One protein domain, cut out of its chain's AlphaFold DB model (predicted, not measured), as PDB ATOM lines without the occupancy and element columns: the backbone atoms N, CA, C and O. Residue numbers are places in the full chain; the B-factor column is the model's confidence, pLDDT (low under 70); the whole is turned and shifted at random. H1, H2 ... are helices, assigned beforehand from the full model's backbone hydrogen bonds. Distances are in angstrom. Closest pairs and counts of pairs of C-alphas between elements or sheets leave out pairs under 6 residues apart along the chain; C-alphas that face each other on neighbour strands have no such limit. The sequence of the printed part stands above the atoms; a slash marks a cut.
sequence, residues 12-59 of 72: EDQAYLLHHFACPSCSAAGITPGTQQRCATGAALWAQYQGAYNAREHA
ATOM      1  N   GLU A  12      46.737 -26.684  -7.590       90.94
ATOM      2  CA  GLU A  12      46.842 -25.613  -6.595       90.94
ATOM      3  C   GLU A  12      45.488 -25.287  -5.947       90.94
ATOM      4  O   GLU A  12      45.429 -25.022  -4.746       90.94
ATOM      5  N   ASP A  13      44.399 -25.343  -6.722       88.12
ATOM      6  CA  ASP A  13      43.027 -25.168  -6.229       88.12
ATOM      7  C   ASP A  13      42.654 -26.313  -5.278       88.12
ATOM      8  O   ASP A  13      42.255 -26.070  -4.137       88.12
ATOM      9  N   GLN A  14      42.913 -27.561  -5.678       90.12
ATOM     10  CA  GLN A  14      42.653 -28.733  -4.841       90.12
ATOM     11  C   GLN A  14      43.477 -28.721  -3.544       90.12
ATOM     12  O   GLN A  14      42.931 -28.973  -2.467       90.12
ATOM     13  N   ALA A  15      44.778 -28.427  -3.626       92.56
ATOM     14  CA  ALA A  15      45.654 -28.377  -2.456       92.56
ATOM     15  C   ALA A  15      45.230 -27.271  -1.478       92.56
ATOM     16  O   ALA A  15      45.186 -27.496  -0.264       92.56
ATOM     17  N   TYR A  16      44.868 -26.094  -2.002       90.62
ATOM     18  CA  TYR A  16      44.346 -24.999  -1.194       90.62
ATOM     19  C   TYR A  16      43.027 -25.379  -0.513       90.62
ATOM     20  O   TYR A  16      42.911 -25.199   0.698       90.62
ATOM     21  N   LEU A  17      42.060 -25.940  -1.248       90.50
ATOM     22  CA  LEU A  17      40.756 -26.325  -0.700       90.50
ATOM     23  C   LEU A  17      40.885 -27.400   0.384       90.50
ATOM     24  O   LEU A  17      40.299 -27.255   1.456       90.50
ATOM     25  N   LEU A  18      41.701 -28.432   0.157       93.62
ATOM     26  CA  LEU A  18      41.928 -29.493   1.140       93.62
ATOM     27  C   LEU A  18      42.474 -28.935   2.461       93.62
ATOM     28  O   LEU A  18      41.998 -29.299   3.536       93.62
ATOM     29  N   HIS A  19      43.428 -28.003   2.393       92.88
ATOM     30  CA  HIS A  19      43.932 -27.325   3.585       92.88
ATOM     31  C   HIS A  19      42.894 -26.377   4.201       92.88
ATOM     32  O   HIS A  19      42.758 -26.317   5.422       92.88
ATOM     33  N   HIS A  20      42.155 -25.642   3.371       90.44
ATOM     34  CA  HIS A  20      41.164 -24.663   3.806       90.44
ATOM     35  C   HIS A  20      40.076 -25.301   4.676       90.44
ATOM     36  O   HIS A  20      39.746 -24.759   5.728       90.44
ATOM     37  N   PHE A  21      39.571 -26.473   4.279       90.31
ATOM     38  CA  PHE A  21      38.563 -27.206   5.049       90.31
ATOM     39  C   PHE A  21      39.128 -27.875   6.309       90.31
ATOM     40  O   PHE A  21      38.401 -28.046   7.284       90.31
ATOM     41  N   ALA A  22      40.414 -28.234   6.315       91.88
ATOM     42  CA  ALA A  22      41.065 -28.868   7.461       91.88
ATOM     43  C   ALA A  22      41.604 -27.866   8.502       91.88
ATOM     44  O   ALA A  22      41.863 -28.243   9.644       91.88
ATOM     45  N   CYS A  23      41.802 -26.596   8.130       92.31
ATOM     46  CA  CYS A  23      42.403 -25.588   8.996       92.31
ATOM     47  C   CYS A  23      41.348 -24.592   9.517       92.31
ATOM     48  O   CYS A  23      40.877 -23.748   8.747       92.31
ATOM     49  N   PRO A  24      41.029 -24.585  10.827       88.25
ATOM     50  CA  PRO A  24      40.014 -23.686  11.382       88.25
ATOM     51  C   PRO A  24      40.383 -22.204  11.229       88.25
ATOM     52  O   PRO A  24      39.506 -21.372  11.022       88.25
ATOM     53  N   SER A  25      41.679 -21.866  11.250       87.44
ATOM     54  CA  SER A  25      42.155 -20.499  10.992       87.44
ATOM     55  C   SER A  25      41.894 -20.059   9.547       87.44
ATOM     56  O   SER A  25      41.478 -18.926   9.321       87.44
ATOM     57  N   CYS A  26      42.093 -20.942   8.565       88.88
ATOM     58  CA  CYS A  26      41.824 -20.622   7.164       88.88
ATOM     59  C   CYS A  26      40.329 -20.594   6.846       88.88
ATOM     60  O   CYS A  26      39.908 -19.726   6.085       88.88
ATOM     61  N   SER A  27      39.542 -21.489   7.446       86.56
ATOM     62  CA  SER A  27      38.084 -21.464   7.328       86.56
ATOM     63  C   SER A  27      37.509 -20.163   7.899       86.56
ATOM     64  O   SER A  27      36.763 -19.477   7.204       86.56
ATOM     65  N   ALA A  28      37.948 -19.743   9.094       84.06
ATOM     66  CA  ALA A  28      37.559 -18.457   9.677       84.06
ATOM     67  C   ALA A  28      37.993 -17.267   8.795       84.06
ATOM     68  O   ALA A  28      37.194 -16.370   8.523       84.06
ATOM     69  N   ALA A  29      39.207 -17.318   8.233       83.25
ATOM     70  CA  ALA A  29      39.683 -16.304   7.291       83.25
ATOM     71  C   ALA A  29      38.875 -16.235   5.982       83.25
ATOM     72  O   ALA A  29      38.823 -15.180   5.350       83.25
ATOM     73  N   GLY A  30      38.229 -17.333   5.575       75.69
ATOM     74  CA  GLY A  30      37.306 -17.369   4.440       75.69
ATOM     75  C   GLY A  30      35.957 -16.698   4.715       75.69
ATOM     76  O   GLY A  30      35.334 -16.200   3.781       75.69
ATOM     77  N   ILE A  31      35.527 -16.637   5.981       77.56
ATOM     78  CA  ILE A  31      34.254 -16.017   6.388       77.56
ATOM     79  C   ILE A  31      34.343 -14.489   6.322       77.56
ATOM     80  O   ILE A  31      33.365 -13.825   5.981       77.56
ATOM     81  N   THR A  32      35.509 -13.910   6.626       70.94
ATOM     82  CA  THR A  32      35.705 -12.452   6.600       70.94
ATOM     83  C   THR A  32      36.924 -12.075   5.748       70.94
ATOM     84  O   THR A  32      38.019 -11.847   6.279       70.94
ATOM     85  N   PRO A  33      36.751 -11.984   4.415       67.25
ATOM     86  CA  PRO A  33      37.838 -11.693   3.488       67.25
ATOM     87  C   PRO A  33      38.591 -10.417   3.879       67.25
ATOM     88  O   PRO A  33      37.988  -9.372   4.110       67.25
ATOM     89  N   GLY A  34      39.920 -10.499   3.961       68.88
ATOM     90  CA  GLY A  34      40.791  -9.338   4.185       68.88
ATOM     91  C   GLY A  34      40.940  -8.867   5.635       68.88
ATOM     92  O   GLY A  34      41.762  -7.993   5.886       68.88
ATOM     93  N   THR A  35      40.214  -9.450   6.594       66.69
ATOM     94  CA  THR A  35      40.320  -9.060   8.019       66.69
ATOM     95  C   THR A  35      41.084 -10.070   8.867       66.69
ATOM     96  O   THR A  35      41.746  -9.690   9.831       66.69
ATOM     97  N   GLN A  36      41.039 -11.351   8.499       71.75
ATOM     98  CA  GLN A  36      41.753 -12.409   9.199       71.75
ATOM     99  C   GLN A  36      42.896 -12.959   8.354       71.75
ATOM    100  O   GLN A  36      42.774 -13.189   7.147       71.75
ATOM    101  N   GLN A  37      44.032 -13.162   9.016       77.81
ATOM    102  CA  GLN A  37      45.215 -13.742   8.402       77.81
ATOM    103  C   GLN A  37      45.031 -15.254   8.264       77.81
ATOM    104  O   GLN A  37      44.608 -15.935   9.199       77.81
ATOM    105  N   ARG A  38      45.371 -15.780   7.084       87.44
ATOM    106  CA  ARG A  38      45.526 -17.227   6.887       87.44
ATOM    107  C   ARG A  38      46.715 -17.702   7.725       87.44
ATOM    108  O   ARG A  38      47.663 -16.947   7.934       87.44
ATOM    109  N   CYS A  39      46.704 -18.962   8.153       92.00
ATOM    110  CA  CYS A  39      47.904 -19.555   8.741       92.00
ATOM    111  C   CYS A  39      49.060 -19.556   7.715       92.00
ATOM    112  O   CYS A  39      48.823 -19.449   6.509       92.00
ATOM    113  N   ALA A  40      50.308 -19.703   8.171       91.44
ATOM    114  CA  ALA A  40      51.483 -19.628   7.296       91.44
ATOM    115  C   ALA A  40      51.404 -20.597   6.095       91.44
ATOM    116  O   ALA A  40      51.676 -20.208   4.960       91.44
ATOM    117  N   THR A  41      50.949 -21.833   6.322       92.62
ATOM    118  CA  THR A  41      50.749 -22.837   5.263       92.62
ATOM    119  C   THR A  41      49.644 -22.430   4.288       92.62
ATOM    120  O   THR A  41      49.846 -22.457   3.076       92.62
ATOM    121  N   GLY A  42      48.489 -21.998   4.799       92.00
ATOM    122  CA  GLY A  42      47.374 -21.547   3.970       92.00
ATOM    123  C   GLY A  42      47.701 -20.291   3.162       92.00
ATOM    124  O   GLY A  42      47.216 -20.145   2.043       92.00
ATOM    125  N   ALA A  43      48.547 -19.401   3.685       90.81
ATOM    126  CA  ALA A  43      49.046 -18.237   2.959       90.81
ATOM    127  C   ALA A  43      49.950 -18.643   1.781       90.81
ATOM    128  O   ALA A  43      49.787 -18.110   0.683       90.81
ATOM    129  N   ALA A  44      50.841 -19.622   1.977       93.00
ATOM    130  CA  ALA A  44      51.686 -20.153   0.907       93.00
ATOM    131  C   ALA A  44      50.857 -20.827  -0.203       93.00
ATOM    132  O   ALA A  44      51.049 -20.524  -1.380       93.00
ATOM    133  N   LEU A  45      49.882 -21.668   0.162       93.06
ATOM    134  CA  LEU A  45      48.969 -22.310  -0.796       93.06
ATOM    135  C   LEU A  45      48.109 -21.281  -1.544       93.06
ATOM    136  O   LEU A  45      47.915 -21.384  -2.752       93.06
ATOM    137  N   TRP A  46      47.642 -20.241  -0.849       90.44
ATOM    138  CA  TRP A  46      46.888 -19.150  -1.467       90.44
ATOM    139  C   TRP A  46      47.723 -18.348  -2.475       90.44
ATOM    140  O   TRP A  46      47.214 -17.932  -3.516       90.44
ATOM    141  N   ALA A  47      49.010 -18.127  -2.196       91.94
ATOM    142  CA  ALA A  47      49.915 -17.482  -3.142       91.94
ATOM    143  C   ALA A  47      50.122 -18.336  -4.406       91.94
ATOM    144  O   ALA A  47      50.078 -17.798  -5.511       91.94
ATOM    145  N   GLN A  48      50.270 -19.658  -4.254       92.12
ATOM    146  CA  GLN A  48      50.377 -20.594  -5.383       92.12
ATOM    147  C   GLN A  48      49.107 -20.601  -6.236       92.12
ATOM    148  O   GLN A  48      49.189 -20.426  -7.450       92.12
ATOM    149  N   TYR A  49      47.938 -20.707  -5.600       91.31
ATOM    150  CA  TYR A  49      46.643 -20.623  -6.274       91.31
ATOM    151  C   TYR A  49      46.500 -19.327  -7.087       91.31
ATOM    152  O   TYR A  49      46.158 -19.373  -8.266       91.31
ATOM    153  N   GLN A  50      46.810 -18.169  -6.491       91.00
ATOM    154  CA  GLN A  50      46.739 -16.887  -7.199       91.00
ATOM    155  C   GLN A  50      47.733 -16.817  -8.363       91.00
ATOM    156  O   GLN A  50      47.404 -16.283  -9.420       91.00
ATOM    157  N   GLY A  51      48.938 -17.366  -8.188       90.31
ATOM    158  CA  GLY A  51      49.931 -17.472  -9.253       90.31
ATOM    159  C   GLY A  51      49.420 -18.300 -10.432       90.31
ATOM    160  O   GLY A  51      49.462 -17.828 -11.567       90.31
ATOM    161  N   ALA A  52      48.870 -19.487 -10.166       89.44
ATOM    162  CA  ALA A  52      48.290 -20.365 -11.183       89.44
ATOM    163  C   ALA A  52      47.073 -19.726 -11.868       89.44
ATOM    164  O   ALA A  52      46.970 -19.743 -13.096       89.44
ATOM    165  N   TYR A  53      46.197 -19.083 -11.090       88.56
ATOM    166  CA  TYR A  53      45.052 -18.337 -11.604       88.56
ATOM    167  C   TYR A  53      45.494 -17.250 -12.584       88.56
ATOM    168  O   TYR A  53      45.042 -17.226 -13.727       88.56
ATOM    169  N   ASN A  54      46.438 -16.399 -12.173       89.50
ATOM    170  CA  ASN A  54      46.962 -15.323 -13.005       89.50
ATOM    171  C   ASN A  54      47.721 -15.860 -14.228       89.50
ATOM    172  O   ASN A  54      47.576 -15.328 -15.324       89.50
ATOM    173  N   ALA A  55      48.504 -16.931 -14.090       87.19
ATOM    174  CA  ALA A  55      49.205 -17.541 -15.218       87.19
ATOM    175  C   ALA A  55      48.222 -18.071 -16.272       87.19
ATOM    176  O   ALA A  55      48.388 -17.800 -17.462       87.19
ATOM    177  N   ARG A  56      47.153 -18.751 -15.836       83.44
ATOM    178  CA  ARG A  56      46.053 -19.187 -16.707       83.44
ATOM    179  C   ARG A  56      45.362 -17.989 -17.342       83.44
ATOM    180  O   ARG A  56      45.064 -18.002 -18.534       83.44
ATOM    181  N   GLU A  57      45.178 -16.925 -16.567       83.88
ATOM    182  CA  GLU A  57      44.564 -15.706 -17.059       83.88
ATOM    183  C   GLU A  57      45.359 -15.031 -18.177       83.88
ATOM    184  O   GLU A  57      44.792 -14.563 -19.169       83.88
ATOM    185  N   HIS A  58      46.676 -14.969 -17.994       82.88
ATOM    186  CA  HIS A  58      47.609 -14.440 -18.972       82.88
ATOM    187  C   HIS A  58      47.684 -15.348 -20.201       82.88
ATOM    188  O   HIS A  58      47.579 -14.844 -21.314       82.88
ATOM    189  N   ALA A  59      47.774 -16.669 -20.025       80.81
ATOM    190  CA  ALA A  59      47.800 -17.624 -21.131       80.81
ATOM    191  C   ALA A  59      46.541 -17.533 -22.011       80.81
ATOM    192  O   ALA A  59      46.656 -17.477 -23.232       80.81
TER     193      ALA A  59
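Overview. This is residues 12 to 59 of the 72 residues of an uncharacterized protein of Lampropedia aestuarii (UniProt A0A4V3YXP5). One long helix, H3, makes the longest axis; the shorter H1 runs beside its first part in the opposite direction, and the small helix H2 turns a corner off H1 near the end where H1 finishes and H3 starts. The last residues of H3, 54 to 59, stick out free past H1, and residues 32 to 39 loop from H2 to the start of H3. The printed part has 48 residues with three named helices, in the order H1, H2, H3, and no named strand; the class is all helix. The whole is only just compact, close to loose, with a radius of gyration of the C-alphas of 11.0 A, and it is elongated, with spans of 34 by 20 by 16 A.

Along the chain. Find C-alpha 40 at (51.483, -19.628, 7.296); from there H3, residues 40 to 59, runs 28.7 A to C-alpha 59 at (47.800, -17.624, -21.131), with z falling along the way. Go back to C-alpha 12 at (46.842, -25.613, -6.595), where H1 begins; it holds residues 12 to 22 and is 15.5 A long, with z rising. H2 holds residues 24 to 31 and measures 10.8 A from its first to its last C-alpha.

Arrangement. Start from H3 and look at Tyr 49: its C-alpha is 5.0 A from that of Glu 12, the closest pair of H3 and H1. These two helices touch, with 12 pairs of C-alphas within 8 A. They run opposite ways at a shallow tilt of 29 degrees. Next look at His 20 and Cys 26, the closest C-alphas of H1 and H2 at 5.3 A; these helices touch only at the corner by their link. They run opposite ways at a steep tilt of 69 degrees, only just short of about perpendicular. H2 and H3 are close but not clearly touching: their closest C-alphas, those of Cys 26 and Gly 42, are 6.5 A apart. They run the same way at a steep tilt of 46 degrees. Along the backbone of H1, H2 and H3, every O i to N i+4 pair is within hydrogen-bond range.

Size, cuts and confidence. The two C-alphas farthest apart are those of Pro 24 and Ala 59, at 34.0 A, while the first and last printed C-alphas, those of Glu 12 and Ala 59, are 16.6 A apart. The printed part has no cut. The link from H1 to H2 is tight, with 1 residue, and the link from H2 to H3 is short, with 8 residues. In the B-factor column the mean pLDDT of the printed part is 86.6; look at residues 33 to 35, in the link from H2 to H3, for the values under 70.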